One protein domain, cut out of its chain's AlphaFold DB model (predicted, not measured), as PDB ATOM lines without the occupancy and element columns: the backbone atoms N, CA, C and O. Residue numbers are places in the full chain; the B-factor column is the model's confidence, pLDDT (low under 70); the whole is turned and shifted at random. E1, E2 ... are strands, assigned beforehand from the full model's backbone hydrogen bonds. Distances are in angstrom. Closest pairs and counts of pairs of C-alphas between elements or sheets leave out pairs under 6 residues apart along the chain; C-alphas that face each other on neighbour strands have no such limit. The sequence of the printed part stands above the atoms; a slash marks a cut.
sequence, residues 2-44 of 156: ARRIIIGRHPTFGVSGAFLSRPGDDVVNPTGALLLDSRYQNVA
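What this domain is: This is residues 2 to 44 of the 156 residues of an uncharacterized protein of Martelella mediterranea DSM 17316 (UniProt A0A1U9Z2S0). With little regular structure, the printed part is a small two-stranded hairpin, E1 and E2, and a long looping stretch, residues 21 to 44, that folds back beside E2, where residues 36 to 37 pair antiparallel with residues 19 to 20. The 43 printed residues hold no named helix and two named strands, E1 then E2, antiparallel; the class is all strand, with only 10 residues in named elements. The whole is compact, radius of gyration of the C-alphas 9.3 A, spanning 26 by 19 by 14 A.

Where its parts are: E1, residues 5 to 9, begins at C-alpha 5 (27.919, 17.778, 10.482) and is 11.6 A long. E2, residues 16 to 20, is 13.2 A long and ends at C-alpha 20 (27.738, 13.692, 12.929).

How they stand to each other: E1 and E2 form a hairpin with a short link, their directions at 170 degrees. C-alphas 7 and 18 face each other, 4.5 A apart. N 19 and O 6, 2.8 A, are within hydrogen-bond range.

The domain as a whole: The C-alphas farthest apart, of Ala 2 and Ala 44, are 26.3 A apart. The printed part has no cut. Mean pLDDT of the printed part is 74.1; 13 residues are under 70, among them 40 to 44.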
ATOM      1  N   ALA A   2      22.808  24.608  16.419       63.97
ATOM      2  CA  ALA A   2      23.901  23.658  16.627       63.97
ATOM      3  C   ALA A   2      24.404  23.116  15.283       63.97
ATOM      4  O   ALA A   2      23.605  22.698  14.434       63.97
ATOM      5  N   ARG A   3      25.722  23.133  15.069       66.06
ATOM      6  CA  ARG A   3      26.321  22.555  13.863       66.06
ATOM      7  C   ARG A   3      26.251  21.037  13.987       66.06
ATOM      8  O   ARG A   3      26.743  20.484  14.955       66.06
ATOM      9  N   ARG A   4      25.639  20.346  13.022       76.69
ATOM     10  CA  ARG A   4      25.408  18.891  13.141       76.69
ATOM     11  C   ARG A   4      26.412  18.013  12.414       76.69
ATOM     12  O   ARG A   4      26.588  16.860  12.785       76.69
ATOM     13  N   ILE A   5      27.035  18.539  11.365       69.38
ATOM     14  CA  ILE A   5      27.919  17.778  10.482       69.38
ATOM     15  C   ILE A   5      29.224  18.545  10.314       69.38
ATOM     16  O   ILE A   5      29.211  19.733   9.975       69.38
ATOM     17  N   ILE A   6      30.343  17.848  10.498       69.12
ATOM     18  CA  ILE A   6      31.664  18.303  10.070       69.12
ATOM     19  C   ILE A   6      32.263  17.262   9.144       69.12
ATOM     20  O   ILE A   6      32.252  16.071   9.431       69.12
ATOM     21  N   ILE A   7      32.790  17.750   8.027       65.62
ATOM     22  CA  ILE A   7      33.671  17.014   7.129       65.62
ATOM     23  C   ILE A   7      34.902  17.902   6.973       65.62
ATOM     24  O   ILE A   7      34.763  19.069   6.595       65.62
ATOM     25  N   GLY A   8      36.068  17.373   7.334       65.38
ATOM     26  CA  GLY A   8      37.317  18.126   7.451       65.38
ATOM     27  C   GLY A   8      37.869  18.083   8.875       65.38
ATOM     28  O   GLY A   8      37.523  17.196   9.655       65.38
ATOM     29  N   ARG A   9      38.752  19.024   9.223       73.12
ATOM     30  CA  ARG A   9      39.409  19.026  10.536       73.12
ATOM     31  C   ARG A   9      38.423  19.356  11.653       73.12
ATOM     32  O   ARG A   9      37.831  20.434  11.672       73.12
ATOM     33  N   HIS A  10      38.284  18.444  12.608       78.38
ATOM     34  CA  HIS A  10      37.462  18.663  13.785       78.38
ATOM     35  C   HIS A  10      38.192  19.568  14.783       78.38
ATOM     36  O   HIS A  10      39.288  19.209  15.220       78.38
ATOM     37  N   PRO A  11      37.620  20.711  15.197       78.88
ATOM     38  CA  PRO A  11      38.316  21.658  16.069       78.88
ATOM     39  C   PRO A  11      38.661  21.054  17.437       78.88
ATOM     40  O   PRO A  11      39.741  21.305  17.956       78.88
ATOM     41  N   THR A  12      37.791  20.196  17.975       84.69
ATOM     42  CA  THR A  12      37.971  19.591  19.308       84.69
ATOM     43  C   THR A  12      38.804  18.316  19.290       84.69
ATOM     44  O   THR A  12      39.485  18.008  20.259       84.69
ATOM     45  N   PHE A  13      38.780  17.565  18.187       81.88
ATOM     46  CA  PHE A  13      39.525  16.305  18.097       81.88
ATOM     47  C   PHE A  13      40.856  16.462  17.367       81.88
ATOM     48  O   PHE A  13      41.646  15.527  17.344       81.88
ATOM     49  N   GLY A  14      41.102  17.615  16.741       79.19
ATOM     50  CA  GLY A  14      42.349  17.947  16.056       79.19
ATOM     51  C   GLY A  14      42.618  17.169  14.767       79.19
ATOM     52  O   GLY A  14      43.558  17.520  14.052       79.19
ATOM     53  N   VAL A  15      41.799  16.166  14.450       74.06
ATOM     54  CA  VAL A  15      41.952  15.265  13.305       74.06
ATOM     55  C   VAL A  15      40.947  15.576  12.202       74.06
ATOM     56  O   VAL A  15      39.850  16.079  12.462       74.06
ATOM     57  N   SER A  16      41.338  15.293  10.963       71.69
ATOM     58  CA  SER A  16      40.428  15.303   9.819       71.69
ATOM     59  C   SER A  16      39.510  14.085   9.864       71.69
ATOM     60  O   SER A  16      39.882  13.045  10.398       71.69
ATOM     61  N   GLY A  17      38.282  14.252   9.382       68.88
ATOM     62  CA  GLY A  17      37.313  13.167   9.351       68.88
ATOM     63  C   GLY A  17      35.891  13.638   9.082       68.88
ATOM     64  O   GLY A  17      35.642  14.811   8.784       68.88
ATOM     65  N   ALA A  18      34.955  12.700   9.175       71.88
ATOM     66  CA  ALA A  18      33.525  12.950   9.147       71.88
ATOM     67  C   ALA A  18      32.960  12.743  10.548       71.88
ATOM     68  O   ALA A  18      33.221  11.729  11.197       71.88
ATOM     69  N   PHE A  19      32.147  13.698  10.980       76.31
ATOM     70  CA  PHE A  19      31.531  13.716  12.298       76.31
ATOM     71  C   PHE A  19      30.062  14.120  12.164       76.31
ATOM     72  O   PHE A  19      29.740  15.073  11.445       76.31
ATOM     73  N   LEU A  20      29.172  13.402  12.849       77.00
ATOM     74  CA  LEU A  20      27.738  13.692  12.929       77.00
ATOM     75  C   LEU A  20      27.291  13.652  14.388       77.00
ATOM     76  O   LEU A  20      27.391  12.612  15.041       77.00
ATOM     77  N   SER A  21      26.735  14.754  14.881       78.00
ATOM     78  CA  SER A  21      26.142  14.815  16.217       78.00
ATOM     79  C   SER A  21      24.673  14.382  16.234       78.00
ATOM     80  O   SER A  21      23.964  14.334  15.212       78.00
ATOM     81  N   ARG A  22      24.189  14.083  17.442       74.12
ATOM     82  CA  ARG A  22      22.771  13.818  17.704       74.12
ATOM     83  C   ARG A  22      21.923  15.063  17.399       74.12
ATOM     84  O   ARG A  22      22.437  16.182  17.398       74.12
ATOM     85  N   PRO A  23      20.626  14.906  17.092       76.00
ATOM     86  CA  PRO A  23      19.726  16.049  16.990       76.00
ATOM     87  C   PRO A  23      19.787  16.910  18.261       76.00
ATOM     88  O   PRO A  23      19.700  16.376  19.360       76.00
ATOM     89  N   GLY A  24      19.955  18.224  18.103       76.88
ATOM     90  CA  GLY A  24      20.048  19.171  19.222       76.88
ATOM     91  C   GLY A  24      21.438  19.328  19.854       76.88
ATOM     92  O   GLY A  24      21.605  20.233  20.662       76.88
ATOM     93  N   ASP A  25      22.428  18.521  19.461       77.75
ATOM     94  CA  ASP A  25      23.797  18.562  19.995       77.75
ATOM     95  C   ASP A  25      24.771  19.166  18.969       77.75
ATOM     96  O   ASP A  25      24.596  18.982  17.757       77.75
ATOM     97  N   ASP A  26      25.795  19.891  19.426       80.00
ATOM     98  CA  ASP A  26      26.777  20.505  18.528       80.00
ATOM     99  C   ASP A  26      27.945  19.556  18.271       80.00
ATOM    100  O   ASP A  26      28.617  19.097  19.189       80.00
ATOM    101  N   VAL A  27      28.217  19.278  17.002       79.62
ATOM    102  CA  VAL A  27      29.306  18.405  16.583       79.62
ATOM    103  C   VAL A  27      30.666  18.938  17.027       79.62
ATOM    104  O   VAL A  27      31.508  18.124  17.376       79.62
ATOM    105  N   VAL A  28      30.884  20.262  17.106       84.69
ATOM    106  CA  VAL A  28      32.168  20.797  17.593       84.69
ATOM    107  C   VAL A  28      32.349  20.627  19.093       84.69
ATOM    108  O   VAL A  28      33.484  20.499  19.534       84.69
ATOM    109  N   ASN A  29      31.279  20.608  19.879       87.62
ATOM    110  CA  ASN A  29      31.356  20.452  21.329       87.62
ATOM    111  C   ASN A  29      30.289  19.460  21.805       87.62
ATOM    112  O   ASN A  29      29.298  19.872  22.414       87.62
ATOM    113  N   PRO A  30      30.452  18.171  21.464       85.31
ATOM    114  CA  PRO A  30      29.399  17.195  21.655       85.31
ATOM    115  C   PRO A  30      29.265  16.857  23.135       85.31
ATOM    116  O   PRO A  30      30.238  16.519  23.810       85.31
ATOM    117  N   THR A  31      28.038  16.928  23.635       86.69
ATOM    118  CA  THR A  31      27.708  16.573  25.023       86.69
ATOM    119  C   THR A  31      27.535  15.065  25.214       86.69
ATOM    120  O   THR A  31      27.537  14.572  26.341       86.69
ATOM    121  N   GLY A  32      27.420  14.312  24.116       82.00
ATOM    122  CA  GLY A  32      27.354  12.855  24.120       82.00
ATOM    123  C   GLY A  32      28.128  12.210  22.972       82.00
ATOM    124  O   GLY A  32      28.803  12.868  22.183       82.00
ATOM    125  N   ALA A  33      28.023  10.884  22.862       81.19
ATOM    126  CA  ALA A  33      28.642  10.159  21.759       81.19
ATOM    127  C   ALA A  33      28.049  10.597  20.410       81.19
ATOM    128  O   ALA A  33      26.821  10.637  20.235       81.19
ATOM    129  N   LEU A  34      28.939  10.874  19.457       80.19
ATOM    130  CA  LEU A  34      28.585  11.182  18.079       80.19
ATOM    131  C   LEU A  34      27.890   9.987  17.417       80.19
ATOM    132  O   LEU A  34      28.220   8.832  17.677       80.19
ATOM    133  N   LEU A  35      26.929  10.280  16.541       73.06
ATOM    134  CA  LEU A  35      26.250   9.267  15.727       73.06
ATOM    135  C   LEU A  35      27.180   8.691  14.661       73.06
ATOM    136  O   LEU A  35      27.065   7.526  14.294       73.06
ATOM    137  N   LEU A  36      28.090   9.521  14.162       72.88
ATOM    138  CA  LEU A  36      29.159   9.116  13.269       72.88
ATOM    139  C   LEU A  36      30.430   9.815  13.730       72.88
ATOM    140  O   LEU A  36      30.457  11.039  13.852       72.88
ATOM    141  N   ASP A  37      31.461   9.029  13.989       79.25
ATOM    142  CA  ASP A  37      32.799   9.497  14.317       79.25
ATOM    143  C   ASP A  37      33.767   8.644  13.512       79.25
ATOM    144  O   ASP A  37      33.979   7.476  13.834       79.25
ATOM    145  N   SER A  38      34.311   9.205  12.432       69.19
ATOM    146  CA  SER A  38      35.186   8.460  11.526       69.19
ATOM    147  C   SER A  38      36.523   8.054  12.153       69.19
ATOM    148  O   SER A  38      37.270   7.312  11.524       69.19
ATOM    149  N   ARG A  39      36.840   8.515  13.375       75.19
ATOM    150  CA  ARG A  39      38.019   8.055  14.127       75.19
ATOM    151  C   ARG A  39      37.830   6.646  14.666       75.19
ATOM    152  O   ARG A  39      38.794   5.896  14.783       75.19
ATOM    153  N   TYR A  40      36.598   6.302  15.028       69.06
ATOM    154  CA  TYR A  40      36.258   4.979  15.522       69.06
ATOM    155  C   TYR A  40      35.743   4.155  14.341       69.06
ATOM    156  O   TYR A  40      34.914   4.620  13.563       69.06
ATOM    157  N   GLN A  41      36.260   2.934  14.197       54.69
ATOM    158  CA  GLN A  41      36.153   2.039  13.029       54.69
ATOM    159  C   GLN A  41      34.722   1.629  12.600       54.69
ATOM    160  O   GLN A  41      34.555   0.742  11.770       54.69
ATOM    161  N   ASN A  42      33.683   2.281  13.119       52.44
ATOM    162  CA  ASN A  42      32.281   2.078  12.750       52.44
ATOM    163  C   ASN A  42      31.963   2.615  11.350       52.44
ATOM    164  O   ASN A  42      30.958   2.246  10.748       52.44
ATOM    165  N   VAL A  43      32.823   3.485  10.828       56.91
ATOM    166  CA  VAL A  43      32.826   3.877   9.428       56.91
ATOM    167  C   VAL A  43      34.076   3.269   8.827       56.91
ATOM    168  O   VAL A  43      35.189   3.678   9.154       56.91
ATOM    169  N   ALA A  44      33.910   2.271   7.968       59.56
ATOM    170  CA  ALA A  44      35.036   1.709   7.254       59.56
ATOM    171  C   ALA A  44      35.522   2.783   6.269       59.56
ATOM    172  O   ALA A  44      35.001   2.888   5.174       59.56
TER     173      ALA A  44